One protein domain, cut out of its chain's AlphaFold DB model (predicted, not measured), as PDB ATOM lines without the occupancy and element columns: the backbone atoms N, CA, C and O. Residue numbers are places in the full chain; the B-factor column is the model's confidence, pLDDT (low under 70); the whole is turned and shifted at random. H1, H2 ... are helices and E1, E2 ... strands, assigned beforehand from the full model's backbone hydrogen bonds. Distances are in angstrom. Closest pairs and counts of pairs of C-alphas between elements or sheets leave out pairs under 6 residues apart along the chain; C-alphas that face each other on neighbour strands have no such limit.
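Overview. This is residues 38 to 185 of the 208 residues of an uncharacterized protein of Nostoc sp. HK-01 (UniProt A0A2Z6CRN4). Picture a flattened, nearly closed barrel of antiparallel strands, two crossed layers partly face to face: E5, E4, E2, E1 and the later part of E11 make one wall, and E3, E6, E7, E8, E10 and the earlier part of E11 make the other. E11 bends from one wall into the other, short E9 pairs beside it, and little H1 covers one end. The printed part has 148 residues with one named helix and 11 named strands, H1 coming after E1 and before E2 along the chain; the class is mostly strand, and the strands belong to one branched sheet whose neighbour pairs are antiparallel. It is compact, with a radius of gyration of the C-alphas of 15.2 A and spans of 48 by 33 by 31 A; residues 182 to 185 stick out as a tail.

Along the chain. Find C-alpha 38 at (-129.421, -22.987, -18.697); from there E1 runs 26.0 A to residue 46. H1 is residues 57 to 60, and E2, residues 65 to 73, covers 26.3 A. Next come E3, residues 82 to 84, E4, residues 87 to 94 and 23.8 A long, and E5, residues 97 to 103. Read on to E6 at 110 to 114, E7 at 117 to 123, E8 at 133 to 139 and E9 at 148 to 150. E10, residues 153 to 160, is 22.9 A long, and E11, residues 165 to 179, covers 37.1 A, ending at C-alpha 179, (-126.021, -28.532, -15.201).

Arrangement. Start at E11, which bends by 73 degrees at residue 173. E1 is on one side of it, with N 43 and O 176 3.0 A apart; E9 and E10 are on the other side, with N 150 to O 175 at 2.9 A and N 155 to O 170 at 2.9 A. Beyond E1 look for E2, N 42 to O 68 at 2.9 A, then E4, N 67 to O 91 at 3.0 A, and its hairpin partner E5, N 92 to O 100 at 2.8 A. Beyond E10 comes E8, N 135 to O 156 at 2.9 A. E6, E7 and E8 form a meander, each strand the antiparallel neighbour of the one before, with N 112 to O 119 at 3.1 A and N 120 to O 136 at 2.9 A. E3 is an edge strand beside E6, N 83 to O 113 at 2.8 A. The closest C-alphas of E5 and E7, Leu 102 and Asp 122, are 5.7 A apart. H1 is on the sheet at a height of 5.3 A, and its closest C-alpha to E11 is Pro 58, 5.3 A from that of Asn 170. H1 is too short for an O i to N i+4 pair.

Size, cuts and confidence. The C-alphas of Asn 163 and Asn 185, the two farthest apart, are 52.2 A from each other. The printed part has no cut, and no link is long. Mean pLDDT of the printed part is 88.8; look for values under 70 at residues 124 to 131, 161 to 164 and 182 to 185.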
ATOM      1  N   THR A  38    -129.813 -21.791 -19.444       90.25
ATOM      2  CA  THR A  38    -129.421 -22.987 -18.697       90.25
ATOM      3  C   THR A  38    -128.780 -22.591 -17.378       90.25
ATOM      4  O   THR A  38    -127.876 -21.754 -17.331       90.25
ATOM      5  N   THR A  39    -129.233 -23.212 -16.287       93.88
ATOM      6  CA  THR A  39    -128.652 -23.024 -14.955       93.88
ATOM      7  C   THR A  39    -127.655 -24.131 -14.635       93.88
ATOM      8  O   THR A  39    -127.942 -25.324 -14.762       93.88
ATOM      9  N   PHE A  40    -126.496 -23.734 -14.125       95.06
ATOM     10  CA  PHE A  40    -125.421 -24.607 -13.690       95.06
ATOM     11  C   PHE A  40    -125.200 -24.467 -12.185       95.06
ATOM     12  O   PHE A  40    -125.347 -23.390 -11.608       95.06
ATOM     13  N   LYS A  41    -124.824 -25.572 -11.544       97.31
ATOM     14  CA  LYS A  41    -124.213 -25.589 -10.215       97.31
ATOM     15  C   LYS A  41    -122.709 -25.485 -10.370       97.31
ATOM     16  O   LYS A  41    -122.126 -26.226 -11.161       97.31
ATOM     17  N   ILE A  42    -122.101 -24.645  -9.549       98.06
ATOM     18  CA  ILE A  42    -120.654 -24.522  -9.425       98.06
ATOM     19  C   ILE A  42    -120.245 -24.816  -7.984       98.06
ATOM     20  O   ILE A  42    -120.941 -24.457  -7.035       98.06
ATOM     21  N   SER A  43    -119.126 -25.506  -7.817       98.38
ATOM     22  CA  SER A  43    -118.537 -25.779  -6.506       98.38
ATOM     23  C   SER A  43    -117.034 -25.969  -6.623       98.38
ATOM     24  O   SER A  43    -116.574 -26.428  -7.669       98.38
ATOM     25  N   GLY A  44    -116.291 -25.699  -5.558       98.31
ATOM     26  CA  GLY A  44    -114.849 -25.906  -5.539       98.31
ATOM     27  C   GLY A  44    -114.221 -25.699  -4.169       98.31
ATOM     28  O   GLY A  44    -114.918 -25.405  -3.201       98.31
ATOM     29  N   ASN A  45    -112.902 -25.871  -4.106       98.50
ATOM     30  CA  ASN A  45    -112.100 -25.791  -2.889       98.50
ATOM     31  C   ASN A  45    -110.979 -24.764  -3.049       98.50
ATOM     32  O   ASN A  45    -110.319 -24.711  -4.091       98.50
ATOM     33  N   PHE A  46    -110.731 -24.011  -1.985       98.38
ATOM     34  CA  PHE A  46    -109.580 -23.121  -1.884       98.38
ATOM     35  C   PHE A  46    -108.322 -23.897  -1.499       98.38
ATOM     36  O   PHE A  46    -108.384 -25.049  -1.055       98.38
ATOM     37  N   ALA A  47    -107.159 -23.284  -1.689       98.06
ATOM     38  CA  ALA A  47    -105.911 -23.846  -1.222       98.06
ATOM     39  C   ALA A  47    -105.870 -23.850   0.316       98.06
ATOM     40  O   ALA A  47    -106.496 -23.009   0.971       98.06
ATOM     41  N   PRO A  48    -105.122 -24.790   0.924       97.31
ATOM     42  CA  PRO A  48    -104.977 -24.850   2.378       97.31
ATOM     43  C   PRO A  48    -104.329 -23.607   2.991       97.31
ATOM     44  O   PRO A  48    -104.436 -23.402   4.195       97.31
ATOM     45  N   VAL A  49    -103.636 -22.805   2.180       96.88
ATOM     46  CA  VAL A  49    -102.946 -21.578   2.579       96.88
ATOM     47  C   VAL A  49    -103.236 -20.518   1.518       96.88
ATOM     48  O   VAL A  49    -103.183 -20.824   0.327       96.88
ATOM     49  N   ALA A  50    -103.559 -19.301   1.952       96.06
ATOM     50  CA  ALA A  50    -103.695 -18.147   1.066       96.06
ATOM     51  C   ALA A  50    -102.326 -17.697   0.521       96.06
ATOM     52  O   ALA A  50    -101.280 -18.083   1.048       96.06
ATOM     53  N   ASP A  51    -102.324 -16.853  -0.507       94.38
ATOM     54  CA  ASP A  51    -101.087 -16.312  -1.069       94.38
ATOM     55  C   ASP A  51    -100.325 -15.495  -0.011       94.38
ATOM     56  O   ASP A  51    -100.923 -14.884   0.882       94.38
ATOM     57  N   ASN A  52     -98.992 -15.466  -0.105       91.12
ATOM     58  CA  ASN A  52     -98.155 -14.713   0.831       91.12
ATOM     59  C   ASN A  52     -98.628 -13.257   0.937       91.12
ATOM     60  O   ASN A  52     -98.980 -12.649  -0.069       91.12
ATOM     61  N   SER A  53     -98.580 -12.687   2.144       89.06
ATOM     62  CA  SER A  53     -99.067 -11.334   2.479       89.06
ATOM     63  C   SER A  53    -100.580 -11.110   2.383       89.06
ATOM     64  O   SER A  53    -101.031 -10.010   2.693       89.06
ATOM     65  N   SER A  54    -101.366 -12.138   2.042       92.75
ATOM     66  CA  SER A  54    -102.821 -12.030   2.078       92.75
ATOM     67  C   SER A  54    -103.326 -11.768   3.494       92.75
ATOM     68  O   SER A  54    -102.835 -12.350   4.465       92.75
ATOM     69  N   ILE A  55    -104.357 -10.937   3.599       90.94
ATOM     70  CA  ILE A  55    -105.054 -10.603   4.843       90.94
ATOM     71  C   ILE A  55    -106.565 -10.586   4.603       90.94
ATOM     72  O   ILE A  55    -107.020 -10.374   3.484       90.94
ATOM     73  N   GLY A  56    -107.355 -10.823   5.651       90.88
ATOM     74  CA  GLY A  56    -108.818 -10.788   5.561       90.88
ATOM     75  C   GLY A  56    -109.445 -12.072   5.011       90.88
ATOM     76  O   GLY A  56    -109.151 -13.181   5.482       90.88
ATOM     77  N   LEU A  57    -110.363 -11.926   4.053       92.56
ATOM     78  CA  LEU A  57    -111.192 -13.026   3.564       92.56
ATOM     79  C   LEU A  57    -110.385 -14.162   2.899       92.56
ATOM     80  O   LEU A  57    -110.677 -15.318   3.213       92.56
ATOM     81  N   PRO A  58    -109.329 -13.912   2.094       94.94
ATOM     82  CA  PRO A  58    -108.519 -14.984   1.509       94.94
ATOM     83  C   PRO A  58    -107.901 -15.917   2.559       94.94
ATOM     84  O   PRO A  58    -107.908 -17.136   2.376       94.94
ATOM     85  N   VAL A  59    -107.428 -15.359   3.683       95.44
ATOM     86  CA  VAL A  59    -106.874 -16.124   4.817       95.44
ATOM     87  C   VAL A  59    -107.967 -16.929   5.511       95.44
ATOM     88  O   VAL A  59    -107.765 -18.092   5.843       95.44
ATOM     89  N   SER A  60    -109.148 -16.336   5.687       95.31
ATOM     90  CA  SER A  60    -110.294 -16.999   6.326       95.31
ATOM     91  C   SER A  60    -110.860 -18.150   5.481       95.31
ATOM     92  O   SER A  60    -111.426 -19.106   6.016       95.31
ATOM     93  N   LEU A  61    -110.689 -18.071   4.158       96.50
ATOM     94  CA  LEU A  61    -111.061 -19.099   3.188       96.50
ATOM     95  C   LEU A  61    -109.985 -20.174   2.995       96.50
ATOM     96  O   LEU A  61    -110.217 -21.114   2.237       96.50
ATOM     97  N   ALA A  62    -108.831 -20.079   3.658       96.38
ATOM     98  CA  ALA A  62    -107.816 -21.124   3.613       96.38
ATOM     99  C   ALA A  62    -108.409 -22.469   4.070       96.38
ATOM    100  O   ALA A  62    -109.058 -22.556   5.112       96.38
ATOM    101  N   ASN A  63    -108.217 -23.514   3.257       96.62
ATOM    102  CA  ASN A  63    -108.850 -24.831   3.424       96.62
ATOM    103  C   ASN A  63    -110.401 -24.810   3.382       96.62
ATOM    104  O   ASN A  63    -111.063 -25.741   3.842       96.62
ATOM    105  N   GLY A  64    -110.982 -23.741   2.843       98.12
ATOM    106  CA  GLY A  64    -112.412 -23.569   2.641       98.12
ATOM    107  C   GLY A  64    -112.897 -24.089   1.287       98.12
ATOM    108  O   GLY A  64    -112.184 -24.742   0.523       98.12
ATOM    109  N   SER A  65    -114.144 -23.757   0.971       98.50
ATOM    110  CA  SER A  65    -114.816 -24.144  -0.267       98.50
ATOM    111  C   SER A  65    -115.746 -23.047  -0.763       98.50
ATOM    112  O   SER A  65    -116.040 -22.092  -0.050       98.50
ATOM    113  N   PHE A  66    -116.244 -23.191  -1.981       98.50
ATOM    114  CA  PHE A  66    -117.337 -22.379  -2.488       98.50
ATOM    115  C   PHE A  66    -118.383 -23.256  -3.164       98.50
ATOM    116  O   PHE A  66    -118.091 -24.346  -3.665       98.50
ATOM    117  N   ASN A  67    -119.624 -22.783  -3.178       98.00
ATOM    118  CA  ASN A  67    -120.719 -23.413  -3.900       98.00
ATOM    119  C   ASN A  67    -121.733 -22.373  -4.361       98.00
ATOM    120  O   ASN A  67    -121.868 -21.316  -3.756       98.00
ATOM    121  N   GLY A  68    -122.457 -22.668  -5.429       96.81
ATOM    122  CA  GLY A  68    -123.430 -21.730  -5.947       96.81
ATOM    123  C   GLY A  68    -124.087 -22.183  -7.231       96.81
ATOM    124  O   GLY A  68    -123.938 -23.326  -7.677       96.81
ATOM    125  N   THR A  69    -124.807 -21.250  -7.835       96.62
ATOM    126  CA  THR A  69    -125.450 -21.431  -9.132       96.62
ATOM    127  C   THR A  69    -125.245 -20.216 -10.012       96.62
ATOM    128  O   THR A  69    -125.187 -19.095  -9.507       96.62
ATOM    129  N   TYR A  70    -125.210 -20.435 -11.320       95.88
ATOM    130  CA  TYR A  70    -125.277 -19.375 -12.315       95.88
ATOM    131  C   TYR A  70    -126.132 -19.802 -13.507       95.88
ATOM    132  O   TYR A  70    -126.241 -20.989 -13.803       95.88
ATOM    133  N   THR A  71    -126.741 -18.837 -14.181       94.56
ATOM    134  CA  THR A  71    -127.573 -19.032 -15.370       94.56
ATOM    135  C   THR A  71    -126.978 -18.240 -16.514       94.56
ATOM    136  O   THR A  71    -126.583 -17.088 -16.329       94.56
ATOM    137  N   VAL A  72    -126.935 -18.854 -17.686       92.81
ATOM    138  CA  VAL A  72    -126.387 -18.266 -18.906       92.81
ATOM    139  C   VAL A  72    -127.226 -18.702 -20.096       92.81
ATOM    140  O   VAL A  72    -127.875 -19.748 -20.052       92.81
ATOM    141  N   ASP A  73    -127.217 -17.895 -21.146       90.25
ATOM    142  CA  ASP A  73    -127.719 -18.303 -22.450       90.25
ATOM    143  C   ASP A  73    -126.755 -19.321 -23.076       90.25
ATOM    144  O   ASP A  73    -125.652 -18.979 -23.510       90.25
ATOM    145  N   ALA A  74    -127.145 -20.595 -23.059       85.00
ATOM    146  CA  ALA A  74    -126.301 -21.689 -23.522       85.00
ATOM    147  C   ALA A  74    -126.060 -21.646 -25.037       85.00
ATOM    148  O   ALA A  74    -125.055 -22.189 -25.493       85.00
ATOM    149  N   ASP A  75    -126.917 -20.963 -25.801       86.19
ATOM    150  CA  ASP A  75    -126.766 -20.836 -27.255       86.19
ATOM    151  C   ASP A  75    -125.543 -19.981 -27.639       86.19
ATOM    152  O   ASP A  75    -125.025 -20.084 -28.754       86.19
ATOM    153  N   GLN A  76    -125.038 -19.167 -26.704       86.75
ATOM    154  CA  GLN A  76    -123.848 -18.329 -26.890       86.75
ATOM    155  C   GLN A  76    -122.543 -19.035 -26.504       86.75
ATOM    156  O   GLN A  76    -121.461 -18.489 -26.726       86.75
ATOM    157  N   LEU A  77    -122.610 -20.239 -25.930       87.38
ATOM    158  CA  LEU A  77    -121.434 -20.996 -25.511       87.38
ATOM    159  C   LEU A  77    -121.163 -22.172 -26.461       87.38
ATOM    160  O   LEU A  77    -122.081 -22.905 -26.819       87.38
ATOM    161  N   PRO A  78    -119.900 -22.432 -26.842       84.19
ATOM    162  CA  PRO A  78    -118.688 -21.651 -26.578       84.19
ATOM    163  C   PRO A  78    -118.397 -20.623 -27.690       84.19
ATOM    164  O   PRO A  78    -117.253 -20.222 -27.877       84.19
ATOM    165  N   SER A  79    -119.393 -20.309 -28.518       75.81
ATOM    166  CA  SER A  79    -119.230 -19.595 -29.788       75.81
ATOM    167  C   SER A  79    -118.947 -18.102 -29.626       75.81
ATOM    168  O   SER A  79    -118.350 -17.512 -30.525       75.81
ATOM    169  N   SER A  80    -119.374 -17.498 -28.517       77.19
ATOM    170  CA  SER A  80    -119.097 -16.103 -28.189       77.19
ATOM    171  C   SER A  80    -117.811 -15.968 -27.377       77.19
ATOM    172  O   SER A  80    -117.576 -16.721 -26.431       77.19
ATOM    173  N   ASP A  81    -117.021 -14.942 -27.695       83.00
ATOM    174  CA  ASP A  81    -115.813 -14.597 -26.943       83.00
ATOM    175  C   ASP A  81    -116.145 -14.115 -25.525       83.00
ATOM    176  O   ASP A  81    -115.329 -14.275 -24.624       83.00
ATOM    177  N   PHE A  82    -117.339 -13.547 -25.315       90.75
ATOM    178  CA  PHE A  82    -117.789 -13.007 -24.034       90.75
ATOM    179  C   PHE A  82    -119.304 -13.188 -23.858       90.75
ATOM    180  O   PHE A  82    -120.091 -12.787 -24.718       90.75
ATOM    181  N   VAL A  83    -119.724 -13.762 -22.732       93.06
ATOM    182  CA  VAL A  83    -121.133 -14.023 -22.405       93.06
ATOM    183  C   VAL A  83    -121.418 -13.606 -20.967       93.06
ATOM    184  O   VAL A  83    -120.844 -14.156 -20.030       93.06
ATOM    185  N   ASN A  84    -122.336 -12.659 -20.777       93.88
ATOM    186  CA  ASN A  84    -122.785 -12.264 -19.440       93.88
ATOM    187  C   ASN A  84    -123.674 -13.344 -18.811       93.88
ATOM    188  O   ASN A  84    -124.514 -13.947 -19.481       93.88
ATOM    189  N   LEU A  85    -123.541 -13.538 -17.499       94.12
ATOM    190  CA  LEU A  85    -124.437 -14.411 -16.744       94.12
ATOM    191  C   LEU A  85    -125.722 -13.659 -16.379       94.12
ATOM    192  O   LEU A  85    -125.678 -12.552 -15.846       94.12
ATOM    193  N   THR A  86    -126.872 -14.286 -16.606       91.00
ATOM    194  CA  THR A  86    -128.197 -13.694 -16.359       91.00
ATOM    195  C   THR A  86    -128.527 -13.616 -14.867       91.00
ATOM    196  O   THR A  86    -129.113 -12.646 -14.394       91.00
ATOM    197  N   SER A  87    -128.167 -14.654 -14.110       92.06
ATOM    198  CA  SER A  87    -128.389 -14.723 -12.661       92.06
ATOM    199  C   SER A  87    -127.320 -15.572 -12.005       92.06
ATOM    200  O   SER A  87    -126.982 -16.615 -12.562       92.06
ATOM    201  N   TRP A  88    -126.832 -15.200 -10.827       94.75
ATOM    202  CA  TRP A  88    -125.821 -15.998 -10.137       94.75
ATOM    203  C   TRP A  88    -125.759 -15.709  -8.637       94.75
ATOM    204  O   TRP A  88    -126.105 -14.626  -8.164       94.75
ATOM    205  N   THR A  89    -125.346 -16.711  -7.867       96.12
ATOM    206  CA  THR A  89    -125.140 -16.619  -6.415       96.12
ATOM    207  C   THR A  89    -124.110 -17.657  -5.998       96.12
ATOM    208  O   THR A  89    -124.341 -18.852  -6.194       96.12
ATOM    209  N   ILE A  90    -122.999 -17.207  -5.422       97.75
ATOM    210  CA  ILE A  90    -121.867 -18.023  -4.986       97.75
ATOM    211  C   ILE A  90    -121.594 -17.755  -3.508       97.75
ATOM    212  O   ILE A  90    -121.286 -16.636  -3.116       97.75
ATOM    213  N   ASN A  91    -121.668 -18.793  -2.687       97.81
ATOM    214  CA  ASN A  91    -121.300 -18.758  -1.281       97.81
ATOM    215  C   ASN A  91    -119.843 -19.179  -1.117       97.81
ATOM    216  O   ASN A  91    -119.453 -20.248  -1.592       97.81
ATOM    217  N   LEU A  92    -119.071 -18.373  -0.397       97.75
ATOM    218  CA  LEU A  92    -117.713 -18.674   0.037       97.75
ATOM    219  C   LEU A  92    -117.790 -19.190   1.476       97.75
ATOM    220  O   LEU A  92    -118.375 -18.546   2.346       97.75
ATOM    221  N   VAL A  93    -117.255 -20.380   1.717       98.06
ATOM    222  CA  VAL A  93    -117.532 -21.184   2.909       98.06
ATOM    223  C   VAL A  93    -116.231 -21.601   3.583       98.06
ATOM    224  O   VAL A  93    -115.328 -22.132   2.942       98.06
ATOM    225  N   SER A  94    -116.169 -21.451   4.901       97.00
ATOM    226  CA  SER A  94    -115.095 -21.986   5.741       97.00
ATOM    227  C   SER A  94    -115.706 -22.656   6.965       97.00
ATOM    228  O   SER A  94    -116.645 -22.122   7.555       97.00
ATOM    229  N   ASN A  95    -115.236 -23.853   7.327       93.81
ATOM    230  CA  ASN A  95    -115.756 -24.623   8.469       93.81
ATOM    231  C   ASN A  95    -117.299 -24.721   8.502       93.81
ATOM    232  O   ASN A  95    -117.928 -24.504   9.536       93.81
ATOM    233  N   ASN A  96    -117.919 -25.018   7.352       91.44
ATOM    234  CA  ASN A  96    -119.380 -25.088   7.158       91.44
ATOM    235  C   ASN A  96    -120.154 -23.778   7.405       91.44
ATOM    236  O   ASN A  96    -121.382 -23.802   7.480       91.44
ATOM    237  N   THR A  97    -119.469 -22.639   7.500       95.94
ATOM    238  CA  THR A  97    -120.076 -21.312   7.655       95.94
ATOM    239  C   THR A  97    -119.870 -20.500   6.384       95.94
ATOM    240  O   THR A  97    -118.757 -20.446   5.861       95.94
ATOM    241  N   VAL A  98    -120.932 -19.868   5.882       97.00
ATOM    242  CA  VAL A  98    -120.829 -18.915   4.769       97.00
ATOM    243  C   VAL A  98    -120.188 -17.635   5.299       97.00
ATOM    244  O   VAL A  98    -120.750 -16.991   6.180       97.00
ATOM    245  N   LEU A  99    -119.010 -17.293   4.780       94.25
ATOM    246  CA  LEU A  99    -118.283 -16.076   5.140       94.25
ATOM    247  C   LEU A  99    -118.675 -14.887   4.258       94.25
ATOM    248  O   LEU A  99    -118.719 -13.765   4.744       94.25
ATOM    249  N   GLN A 100    -118.956 -15.142   2.977       92.94
ATOM    250  CA  GLN A 100    -119.369 -14.130   2.004       92.94
ATOM    251  C   GLN A 100    -120.250 -14.768   0.929       92.94
ATOM    252  O   GLN A 100    -120.038 -15.924   0.551       92.94
ATOM    253  N   THR A 101    -121.209 -14.005   0.405       93.75
ATOM    254  CA  THR A 101    -122.031 -14.409  -0.741       93.75
ATOM    255  C   THR A 101    -121.868 -13.399  -1.866       93.75
ATOM    256  O   THR A 101    -122.313 -12.263  -1.751       93.75
ATOM    257  N   LEU A 102    -121.283 -13.839  -2.975       93.25
ATOM    258  CA  LEU A 102    -121.208 -13.075  -4.212       93.25
ATOM    259  C   LEU A 102    -122.521 -13.294  -4.982       93.25
ATOM    260  O   LEU A 102    -122.934 -14.439  -5.179       93.25
ATOM    261  N   SER A 103    -123.203 -12.237  -5.424       93.12
ATOM    262  CA  SER A 103    -124.446 -12.382  -6.201       93.12
ATOM    263  C   SER A 103    -124.717 -11.199  -7.124       93.12
ATOM    264  O   SER A 103    -124.216 -10.103  -6.890       93.12
ATOM    265  N   ASN A 104    -125.593 -11.382  -8.113       89.00
ATOM    266  CA  ASN A 104    -126.061 -10.300  -8.987       89.00
ATOM    267  C   ASN A 104    -127.177  -9.429  -8.379       89.00
ATOM    268  O   ASN A 104    -127.864  -8.724  -9.115       89.00
ATOM    269  N   THR A 105    -127.420  -9.513  -7.066       84.19
ATOM    270  CA  THR A 105    -128.518  -8.775  -6.410       84.19
ATOM    271  C   THR A 105    -128.191  -7.304  -6.159       84.19
ATOM    272  O   THR A 105    -129.104  -6.484  -6.066       84.19
ATOM    273  N   LEU A 106    -126.903  -6.960  -6.070       79.06
ATOM    274  CA  LEU A 106    -126.425  -5.594  -5.893       79.06
ATOM    275  C   LEU A 106    -125.957  -5.011  -7.228       79.06
ATOM    276  O   LEU A 106    -125.334  -5.692  -8.043       79.06
ATOM    277  N   ALA A 107    -126.249  -3.730  -7.440       75.12
ATOM    278  CA  ALA A 107    -125.746  -2.997  -8.594       75.12
ATOM    279  C   ALA A 107    -124.223  -2.811  -8.483       75.12
ATOM    280  O   ALA A 107    -123.728  -2.457  -7.417       75.12
ATOM    281  N   GLY A 108    -123.511  -3.025  -9.593       80.81
ATOM    282  CA  GLY A 108    -122.041  -3.035  -9.650       80.81
ATOM    283  C   GLY A 108    -121.452  -4.441  -9.793       80.81
ATOM    284  O   GLY A 108    -120.375  -4.593 -10.362       80.81
ATOM    285  N   ASN A 109    -122.199  -5.471  -9.393       89.62
ATOM    286  CA  ASN A 109    -121.743  -6.854  -9.473       89.62
ATOM    287  C   ASN A 109    -121.873  -7.395 -10.896       89.62
ATOM    288  O   ASN A 109    -122.909  -7.249 -11.548       89.62
ATOM    289  N   THR A 110    -120.828  -8.066 -11.366       92.69
ATOM    290  CA  THR A 110    -120.739  -8.587 -12.734       92.69
ATOM    291  C   THR A 110    -120.299 -10.036 -12.719       92.69
ATOM    292  O   THR A 110    -119.491 -10.434 -11.889       92.69
ATOM    293  N   ALA A 111    -120.789 -10.836 -13.659       96.00
ATOM    294  CA  ALA A 111    -120.234 -12.158 -13.902       96.00
ATOM    295  C   ALA A 111    -120.370 -12.522 -15.372       96.00
ATOM    296  O   ALA A 111    -121.362 -12.171 -16.019       96.00
ATOM    297  N   TYR A 112    -119.378 -13.238 -15.881       95.31
ATOM    298  CA  TYR A 112    -119.283 -13.561 -17.295       95.31
ATOM    299  C   TYR A 112    -118.495 -14.845 -17.530       95.31
ATOM    300  O   TYR A 112    -117.751 -15.322 -16.670       95.31
ATOM    301  N   ILE A 113    -118.664 -15.386 -18.733       95.56
ATOM    302  CA  ILE A 113    -117.774 -16.373 -19.327       95.56
ATOM    303  C   ILE A 113    -117.044 -15.694 -20.483       95.56
ATOM    304  O   ILE A 113    -117.691 -15.162 -21.381       95.56
ATOM    305  N   GLN A 114    -115.714 -15.708 -20.459       92.06
ATOM    306  CA  GLN A 114    -114.871 -15.208 -21.544       92.06
ATOM    307  C   GLN A 114    -113.874 -16.291 -21.942       92.06
ATOM    308  O   GLN A 114    -113.032 -16.668 -21.130       92.06
ATOM    309  N   GLU A 115    -113.979 -16.802 -23.170       86.12
ATOM    310  CA  GLU A 115    -113.232 -17.962 -23.686       86.12
ATOM    311  C   GLU A 115    -113.334 -19.224 -22.798       86.12
ATOM    312  O   GLU A 115    -114.124 -20.135 -23.049       86.12
ATOM    313  N   ASN A 116    -112.506 -19.303 -21.758       89.56
ATOM    314  CA  ASN A 116    -112.431 -20.392 -20.790       89.56
ATOM    315  C   ASN A 116    -112.457 -19.908 -19.329       89.56
ATOM    316  O   ASN A 116    -112.299 -20.718 -18.414       89.56
ATOM    317  N   ILE A 117    -112.639 -18.608 -19.108       94.81
ATOM    318  CA  ILE A 117    -112.679 -17.968 -17.796       94.81
ATOM    319  C   ILE A 117    -114.136 -17.803 -17.388       94.81
ATOM    320  O   ILE A 117    -114.894 -17.144 -18.091       94.81
ATOM    321  N   LEU A 118    -114.525 -18.378 -16.252       97.31
ATOM    322  CA  LEU A 118    -115.778 -18.061 -15.568       97.31
ATOM    323  C   LEU A 118    -115.445 -17.152 -14.384       97.31
ATOM    324  O   LEU A 118    -114.756 -17.587 -13.459       97.31
ATOM    325  N   ALA A 119    -115.923 -15.912 -14.425       97.31
ATOM    326  CA  ALA A 119    -115.603 -14.882 -13.444       97.31
ATOM    327  C   ALA A 119    -116.861 -14.381 -12.728       97.31
ATOM    328  O   ALA A 119    -117.894 -14.159 -13.363       97.31
ATOM    329  N   PHE A 120    -116.750 -14.173 -11.417       97.25
ATOM    330  CA  PHE A 120    -117.759 -13.539 -10.574       97.25
ATOM    331  C   PHE A 120    -117.114 -12.393  -9.809       97.25
ATOM    332  O   PHE A 120    -116.176 -12.618  -9.048       97.25
ATOM    333  N   THR A 121    -117.642 -11.190  -9.964       94.00
ATOM    334  CA  THR A 121    -117.128  -9.991  -9.309       94.00
ATOM    335  C   THR A 121    -118.234  -9.350  -8.488       94.00
ATOM    336  O   THR A 121    -119.311  -9.032  -8.997       94.00
ATOM    337  N   ASP A 122    -117.952  -9.172  -7.206       89.38
ATOM    338  CA  ASP A 122    -118.755  -8.390  -6.279       89.38
ATOM    339  C   ASP A 122    -118.020  -7.073  -6.061       89.38
ATOM    340  O   ASP A 122    -117.015  -7.030  -5.353       89.38
ATOM    341  N   ALA A 123    -118.468  -6.039  -6.763       78.19
ATOM    342  CA  ALA A 123    -117.973  -4.682  -6.635       78.19
ATOM    343  C   ALA A 123    -119.122  -3.893  -6.018       78.19
ATOM    344  O   ALA A 123    -120.013  -3.412  -6.725       78.19
ATOM    345  N   GLY A 124    -119.138  -3.841  -4.683       66.12
ATOM    346  CA  GLY A 124    -120.190  -3.157  -3.942       66.12
ATOM    347  C   GLY A 124    -120.385  -1.720  -4.434       66.12
ATOM    348  O   GLY A 124    -119.489  -1.120  -5.030       66.12
ATOM    349  N   LEU A 125    -121.564  -1.145  -4.177       57.78
ATOM    350  CA  LEU A 125    -121.833   0.254  -4.508       57.78
ATOM    351  C   LEU A 125    -120.717   1.141  -3.940       57.78
ATOM    352  O   LEU A 125    -120.501   1.171  -2.728       57.78
ATOM    353  N   LEU A 126    -120.025   1.863  -4.826       58.62
ATOM    354  CA  LEU A 126    -118.965   2.819  -4.497       58.62
ATOM    355  C   LEU A 126    -119.560   4.037  -3.773       58.62
ATOM    356  O   LEU A 126    -119.657   5.133  -4.321       58.62
ATOM    357  N   THR A 127    -120.024   3.849  -2.542       48.81
ATOM    358  CA  THR A 127    -120.551   4.916  -1.695       48.81
ATOM    359  C   THR A 127    -119.606   5.116  -0.514       48.81
ATOM    360  O   THR A 127    -119.790   4.522   0.545       48.81
ATOM    361  N   GLY A 128    -118.581   5.956  -0.699       54.16
ATOM    362  CA  GLY A 128    -117.620   6.351   0.343       54.16
ATOM    363  C   GLY A 128    -116.273   5.609   0.313       54.16
ATOM    364  O   GLY A 128    -115.897   5.030  -0.700       54.16
ATOM    365  N   ASN A 129    -115.543   5.665   1.438       54.12
ATOM    366  CA  ASN A 129    -114.185   5.118   1.608       54.12
ATOM    367  C   ASN A 129    -114.128   3.583   1.759       54.12
ATOM    368  O   ASN A 129    -113.038   3.033   1.822       54.12
ATOM    369  N   ASN A 130    -115.270   2.891   1.816       56.97
ATOM    370  CA  ASN A 130    -115.310   1.432   1.910       56.97
ATOM    371  C   ASN A 130    -115.608   0.865   0.523       56.97
ATOM    372  O   ASN A 130    -116.755   0.886   0.073       56.97
ATOM    373  N   GLN A 131    -114.575   0.383  -0.160       69.50
ATOM    374  CA  GLN A 131    -114.733  -0.363  -1.404       69.50
ATOM    375  C   GLN A 131    -114.639  -1.838  -1.054       69.50
ATOM    376  O   GLN A 131    -113.632  -2.241  -0.499       69.50
ATOM    377  N   ASN A 132    -115.667  -2.632  -1.341       75.94
ATOM    378  CA  ASN A 132    -115.558  -4.085  -1.262       75.94
ATOM    379  C   ASN A 132    -115.492  -4.610  -2.686       75.94
ATOM    380  O   ASN A 132    -116.463  -4.460  -3.432       75.94
ATOM    381  N   MET A 133    -114.343  -5.170  -3.057       87.94
ATOM    382  CA  MET A 133    -114.140  -5.760  -4.370       87.94
ATOM    383  C   MET A 133    -113.618  -7.178  -4.207       87.94
ATOM    384  O   MET A 133    -112.451  -7.401  -3.883       87.94
ATOM    385  N   TYR A 134    -114.496  -8.138  -4.467       92.56
ATOM    386  CA  TYR A 134    -114.164  -9.554  -4.485       92.56
ATOM    387  C   TYR A 134    -114.245 -10.073  -5.915       92.56
ATOM    388  O   TYR A 134    -115.207  -9.781  -6.623       92.56
ATOM    389  N   SER A 135    -113.271 -10.880  -6.327       95.38
ATOM    390  CA  SER A 135    -113.308 -11.590  -7.608       95.38
ATOM    391  C   SER A 135    -113.081 -13.079  -7.389       95.38
ATOM    392  O   SER A 135    -112.179 -13.477  -6.656       95.38
ATOM    393  N   LEU A 136    -113.897 -13.913  -8.024       98.00
ATOM    394  CA  LEU A 136    -113.703 -15.353  -8.112       98.00
ATOM    395  C   LEU A 136    -113.574 -15.729  -9.584       98.00
ATOM    396  O   LEU A 136    -114.553 -15.661 -10.325       98.00
ATOM    397  N   GLU A 137    -112.389 -16.175  -9.983       97.94
ATOM    398  CA  GLU A 137    -112.082 -16.556 -11.360       97.94
ATOM    399  C   GLU A 137    -111.725 -18.036 -11.449       97.94
ATOM    400  O   GLU A 137    -110.907 -18.554 -10.688       97.94
ATOM    401  N   LEU A 138    -112.343 -18.726 -12.403       98.25
ATOM    402  CA  LEU A 138    -112.150 -20.147 -12.664       98.25
ATOM    403  C   LEU A 138    -111.695 -20.339 -14.107       98.25
ATOM    404  O   LEU A 138    -112.403 -19.948 -15.034       98.25
ATOM    405  N   TYR A 139    -110.552 -20.995 -14.303       97.06
ATOM    406  CA  TYR A 139    -109.974 -21.211 -15.630       97.06
ATOM    407  C   TYR A 139    -110.265 -22.638 -16.097       97.06
ATOM    408  O   TYR A 139    -109.548 -23.576 -15.746       97.06
ATOM    409  N   PHE A 140    -111.332 -22.829 -16.867       95.75
ATOM    410  CA  PHE A 140    -111.688 -24.113 -17.474       95.75
ATOM    411  C   PHE A 140    -110.857 -24.400 -18.734       95.75
ATOM    412  O   PHE A 140    -109.970 -23.638 -19.120       95.75
ATOM    413  N   ASN A 141    -111.125 -25.537 -19.377       91.62
ATOM    414  CA  ASN A 141    -110.568 -25.829 -20.693       91.62
ATOM    415  C   ASN A 141    -111.194 -24.922 -21.761       91.62
ATOM    416  O   ASN A 141    -112.334 -24.477 -21.620       91.62
ATOM    417  N   ARG A 142    -110.458 -24.703 -22.856       86.50
ATOM    418  CA  ARG A 142    -110.966 -24.003 -24.042       86.50
ATOM    419  C   ARG A 142    -112.270 -24.642 -24.526       86.50
ATOM    420  O   ARG A 142    -112.414 -25.863 -24.459       86.50
ATOM    421  N   ASN A 143    -113.174 -23.817 -25.051       86.50
ATOM    422  CA  ASN A 143    -114.527 -24.197 -25.467       86.50
ATOM    423  C   ASN A 143    -115.430 -24.609 -24.291       86.50
ATOM    424  O   ASN A 143    -116.175 -25.584 -24.383       86.50
ATOM    425  N   PHE A 144    -115.343 -23.891 -23.170       91.12
ATOM    426  CA  PHE A 144    -116.167 -24.162 -21.998       91.12
ATOM    427  C   PHE A 144    -117.656 -23.944 -22.306       91.12
ATOM    428  O   PHE A 144    -118.074 -22.862 -22.700       91.12
ATOM    429  N   THR A 145    -118.470 -24.981 -22.099       91.12
ATOM    430  CA  THR A 145    -119.915 -24.982 -22.395       91.12
ATOM    431  C   THR A 145    -120.786 -24.823 -21.146       91.12
ATOM    432  O   THR A 145    -121.959 -25.189 -21.142       91.12
ATOM    433  N   GLY A 146    -120.201 -24.368 -20.035       91.19
ATOM    434  CA  GLY A 146    -120.840 -24.389 -18.716       91.19
ATOM    435  C   GLY A 146    -120.653 -25.709 -17.954       91.19
ATOM    436  O   GLY A 146    -120.946 -25.784 -16.760       91.19
ATOM    437  N   VAL A 147    -120.106 -26.755 -18.583       93.62
ATOM    438  CA  VAL A 147    -119.819 -28.050 -17.938       93.62
ATOM    439  C   VAL A 147    -118.327 -28.337 -17.952       93.62
ATOM    440  O   VAL A 147    -117.676 -28.264 -18.991       93.62
ATOM    441  N   GLY A 148    -117.775 -28.708 -16.800       95.38
ATOM    442  CA  GLY A 148    -116.372 -29.091 -16.715       95.38
ATOM    443  C   GLY A 148    -115.832 -29.101 -15.297       95.38
ATOM    444  O   GLY A 148    -116.529 -28.790 -14.331       95.38
ATOM    445  N   SER A 149    -114.558 -29.449 -15.178       97.12
ATOM    446  CA  SER A 149    -113.783 -29.285 -13.955       97.12
ATOM    447  C   SER A 149    -112.452 -28.613 -14.258       97.12
ATOM    448  O   SER A 149    -111.943 -28.690 -15.376       97.12
ATOM    449  N   THR A 150    -111.896 -27.948 -13.254       97.25
ATOM    450  CA  THR A 150    -110.575 -27.326 -13.321       97.25
ATOM    451  C   THR A 150    -109.862 -27.432 -11.976       97.25
ATOM    452  O   THR A 150    -110.487 -27.686 -10.946       97.25
ATOM    453  N   LYS A 151    -108.540 -27.278 -11.998       96.38
ATOM    454  CA  LYS A 151    -107.677 -27.111 -10.819       96.38
ATOM    455  C   LYS A 151    -106.984 -25.745 -10.812       96.38
ATOM    456  O   LYS A 151    -106.006 -25.565 -10.100       96.38
ATOM    457  N   ASN A 152    -107.466 -24.836 -11.656       94.50
ATOM    458  CA  ASN A 152    -106.913 -23.513 -11.855       94.50
ATOM    459  C   ASN A 152    -108.011 -22.487 -11.598       94.50
ATOM    460  O   ASN A 152    -109.112 -22.571 -12.148       94.50
ATOM    461  N   GLY A 153    -107.682 -21.495 -10.790       97.31
ATOM    462  CA  GLY A 153    -108.570 -20.404 -10.446       97.31
ATOM    463  C   GLY A 153    -108.004 -19.639  -9.266       97.31
ATOM    464  O   GLY A 153    -107.111 -20.130  -8.572       97.31
ATOM    465  N   ILE A 154    -108.536 -18.453  -9.039       97.62
ATOM    466  CA  ILE A 154    -108.108 -17.590  -7.953       97.62
ATOM    467  C   ILE A 154    -109.315 -16.865  -7.378       97.62
ATOM    468  O   ILE A 154    -110.220 -16.440  -8.096       97.62
ATOM    469  N   PHE A 155    -109.332 -16.752  -6.059       97.75
ATOM    470  CA  PHE A 155    -110.150 -15.772  -5.371       97.75
ATOM    471  C   PHE A 155    -109.280 -14.582  -4.998       97.75
ATOM    472  O   PHE A 155    -108.197 -14.782  -4.455       97.75
ATOM    473  N   LEU A 156    -109.763 -13.375  -5.266       95.56
ATOM    474  CA  LEU A 156    -109.109 -12.114  -4.956       95.56
ATOM    475  C   LEU A 156    -110.014 -11.282  -4.052       95.56
ATOM    476  O   LEU A 156    -111.213 -11.153  -4.302       95.56
ATOM    477  N   ASP A 157    -109.409 -10.695  -3.029       92.94
ATOM    478  CA  ASP A 157    -110.015  -9.688  -2.165       92.94
ATOM    479  C   ASP A 157    -109.192  -8.408  -2.293       92.94
ATOM    480  O   ASP A 157    -107.976  -8.427  -2.093       92.94
ATOM    481  N   ASN A 158    -109.853  -7.319  -2.669       88.81
ATOM    482  CA  ASN A 158    -109.310  -5.970  -2.649       88.81
ATOM    483  C   ASN A 158    -110.347  -5.042  -2.015       88.81
ATOM    484  O   ASN A 158    -110.926  -4.181  -2.684       88.81
ATOM    485  N   SER A 159    -110.641  -5.298  -0.744       83.06
ATOM    486  CA  SER A 159    -111.657  -4.578   0.008       83.06
ATOM    487  C   SER A 159    -111.044  -3.659   1.062       83.06
ATOM    488  O   SER A 159    -109.902  -3.821   1.477       83.06
ATOM    489  N   ASP A 160    -111.805  -2.670   1.511       75.25
ATOM    490  CA  ASP A 160    -111.449  -1.807   2.629       75.25
ATOM    491  C   ASP A 160    -112.557  -1.874   3.686       75.25
ATOM    492  O   ASP A 160    -113.620  -1.251   3.577       75.25
ATOM    493  N   LEU A 161    -112.316  -2.690   4.715       65.06
ATOM    494  CA  LEU A 161    -113.239  -2.892   5.828       65.06
ATOM    495  C   LEU A 161    -113.003  -1.813   6.890       65.06
ATOM    496  O   LEU A 161    -112.429  -2.065   7.947       65.06
ATOM    497  N   GLY A 162    -113.474  -0.595   6.619       62.12
ATOM    498  CA  GLY A 162    -113.442   0.494   7.598       62.12
ATOM    499  C   GLY A 162    -112.048   1.084   7.831       62.12
ATOM    500  O   GLY A 162    -111.700   1.380   8.977       62.12
ATOM    501  N   ASN A 163    -111.291   1.322   6.755       64.25
ATOM    502  CA  ASN A 163    -109.893   1.785   6.721       64.25
ATOM    503  C   ASN A 163    -108.861   0.718   7.130       64.25
ATOM    504  O   ASN A 163    -107.733   1.051   7.507       64.25
ATOM    505  N   VAL A 164    -109.244  -0.558   7.083       68.38
ATOM    506  CA  VAL A 164    -108.315  -1.685   7.163       68.38
ATOM    507  C   VAL A 164    -108.326  -2.343   5.788       68.38
ATOM    508  O   VAL A 164    -109.297  -3.038   5.469       68.38
ATOM    509  N   PRO A 165    -107.277  -2.142   4.969       73.00
ATOM    510  CA  PRO A 165    -107.220  -2.774   3.663       73.00
ATOM    511  C   PRO A 165    -107.196  -4.288   3.861       73.00
ATOM    512  O   PRO A 165    -106.369  -4.803   4.613       73.00
ATOM    513  N   THR A 166    -108.098  -5.000   3.200       79.56
ATOM    514  CA  THR A 166    -107.964  -6.424   2.936       79.56
ATOM    515  C   THR A 166    -107.476  -6.591   1.514       79.56
ATOM    516  O   THR A 166    -108.052  -6.085   0.555       79.56
ATOM    517  N   PHE A 167    -106.347  -7.270   1.383       86.19
ATOM    518  CA  PHE A 167    -105.732  -7.517   0.097       86.19
ATOM    519  C   PHE A 167    -105.179  -8.927   0.084       86.19
ATOM    520  O   PHE A 167    -104.563  -9.367   1.059       86.19
ATOM    521  N   GLY A 168    -105.378  -9.629  -1.022       92.00
ATOM    522  CA  GLY A 168    -104.709 -10.895  -1.251       92.00
ATOM    523  C   GLY A 168    -105.488 -11.846  -2.133       92.00
ATOM    524  O   GLY A 168    -106.553 -11.526  -2.664       92.00
ATOM    525  N   GLY A 169    -104.920 -13.037  -2.262       95.62
ATOM    526  CA  GLY A 169    -105.428 -14.091  -3.116       95.62
ATOM    527  C   GLY A 169    -105.486 -15.430  -2.400       95.62
ATOM    528  O   GLY A 169    -104.746 -15.690  -1.449       95.62
ATOM    529  N   ASN A 170    -106.381 -16.301  -2.844       97.38
ATOM    530  CA  ASN A 170    -106.341 -17.710  -2.488       97.38
ATOM    531  C   ASN A 170    -106.591 -18.550  -3.740       97.38
ATOM    532  O   ASN A 170    -107.607 -18.396  -4.422       97.38
ATOM    533  N   GLN A 171    -105.640 -19.428  -4.044       98.00
ATOM    534  CA  GLN A 171    -105.704 -20.302  -5.207       98.00
ATOM    535  C   GLN A 171    -106.846 -21.311  -5.073       98.00
ATOM    536  O   GLN A 171    -107.203 -21.754  -3.981       98.00
ATOM    537  N   ILE A 172    -107.400 -21.730  -6.202       98.00
ATOM    538  CA  ILE A 172    -108.466 -22.730  -6.254       98.00
ATOM    539  C   ILE A 172    -107.851 -24.057  -6.660       98.00
ATOM    540  O   ILE A 172    -107.320 -24.204  -7.755       98.00
ATOM    541  N   THR A 173    -107.937 -25.047  -5.778       97.12
ATOM    542  CA  THR A 173    -107.324 -26.369  -5.995       97.12
ATOM    543  C   THR A 173    -108.214 -27.299  -6.807       97.12
ATOM    544  O   THR A 173    -107.744 -28.266  -7.414       97.12
ATOM    545  N   PHE A 174    -109.515 -27.017  -6.818       97.75
ATOM    546  CA  PHE A 174    -110.508 -27.756  -7.575       97.75
ATOM    547  C   PHE A 174    -111.762 -26.913  -7.771       97.75
ATOM    548  O   PHE A 174    -112.236 -26.290  -6.827       97.75
ATOM    549  N   ALA A 175    -112.348 -26.973  -8.961       98.00
ATOM    550  CA  ALA A 175    -113.689 -26.489  -9.230       98.00
ATOM    551  C   ALA A 175    -114.410 -27.410 -10.215       98.00
ATOM    552  O   ALA A 175    -113.793 -28.058 -11.063       98.00
ATOM    553  N   LYS A 176    -115.736 -27.456 -10.109       97.94
ATOM    554  CA  LYS A 176    -116.619 -28.240 -10.966       97.94
ATOM    555  C   LYS A 176    -117.881 -27.454 -11.275       97.94
ATOM    556  O   LYS A 176    -118.560 -27.014 -10.348       97.94
ATOM    557  N   SER A 177    -118.205 -27.365 -12.561       97.50
ATOM    558  CA  SER A 177    -119.462 -26.843 -13.085       97.50
ATOM    559  C   SER A 177    -120.268 -27.967 -13.731       97.50
ATOM    560  O   SER A 177    -119.728 -28.765 -14.501       97.50
ATOM    561  N   GLN A 178    -121.550 -28.062 -13.397       95.38
ATOM    562  CA  GLN A 178    -122.449 -29.098 -13.909       95.38
ATOM    563  C   GLN A 178    -123.872 -28.553 -14.045       95.38
ATOM    564  O   GLN A 178    -124.265 -27.709 -13.237       95.38
ATOM    565  N   PRO A 179    -124.661 -29.020 -15.025       92.31
ATOM    566  CA  PRO A 179    -126.021 -28.532 -15.201       92.31
ATOM    567  C   PRO A 179    -126.852 -28.852 -13.958       92.31
ATOM    568  O   PRO A 179    -126.679 -29.900 -13.323       92.31
ATOM    569  N   VAL A 180    -127.750 -27.942 -13.587       88.00
ATOM    570  CA  VAL A 180    -128.810 -28.265 -12.634       88.00
ATOM    571  C   VAL A 180    -129.752 -29.226 -13.352       88.00
ATOM    572  O   VAL A 180    -130.288 -28.847 -14.389       88.00
ATOM    573  N   PRO A 181    -129.954 -30.459 -12.848       75.44
ATOM    574  CA  PRO A 181    -130.921 -31.356 -13.454       75.44
ATOM    575  C   PRO A 181    -132.273 -30.656 -13.494       75.44
ATOM    576  O   PRO A 181    -132.725 -30.143 -12.463       75.44
ATOM    577  N   GLU A 182    -132.915 -30.646 -14.659       61.69
ATOM    578  CA  GLU A 182    -134.321 -30.277 -14.717       61.69
ATOM    579  C   GLU A 182    -135.075 -31.136 -13.694       61.69
ATOM    580  O   GLU A 182    -134.759 -32.326 -13.538       61.69
ATOM    581  N   PRO A 183    -136.042 -30.567 -12.953       53.59
ATOM    582  CA  PRO A 183    -136.910 -31.385 -12.130       53.59
ATOM    583  C   PRO A 183    -137.518 -32.439 -13.051       53.59
ATOM    584  O   PRO A 183    -138.249 -32.104 -13.982       53.59
ATOM    585  N   GLN A 184    -137.162 -33.707 -12.831       43.06
ATOM    586  CA  GLN A 184    -137.673 -34.812 -13.628       43.06
ATOM    587  C   GLN A 184    -139.192 -34.849 -13.458       43.06
ATOM    588  O   GLN A 184    -139.725 -35.394 -12.491       43.06
ATOM    589  N   ASN A 185    -139.905 -34.228 -14.394       44.62
ATOM    590  CA  ASN A 185    -141.356 -34.147 -14.430       44.62
ATOM    591  C   ASN A 185    -141.952 -35.491 -14.882       44.62
ATOM    592  O   ASN A 185    -142.731 -35.558 -15.825       44.62
TER     593      ASN A 185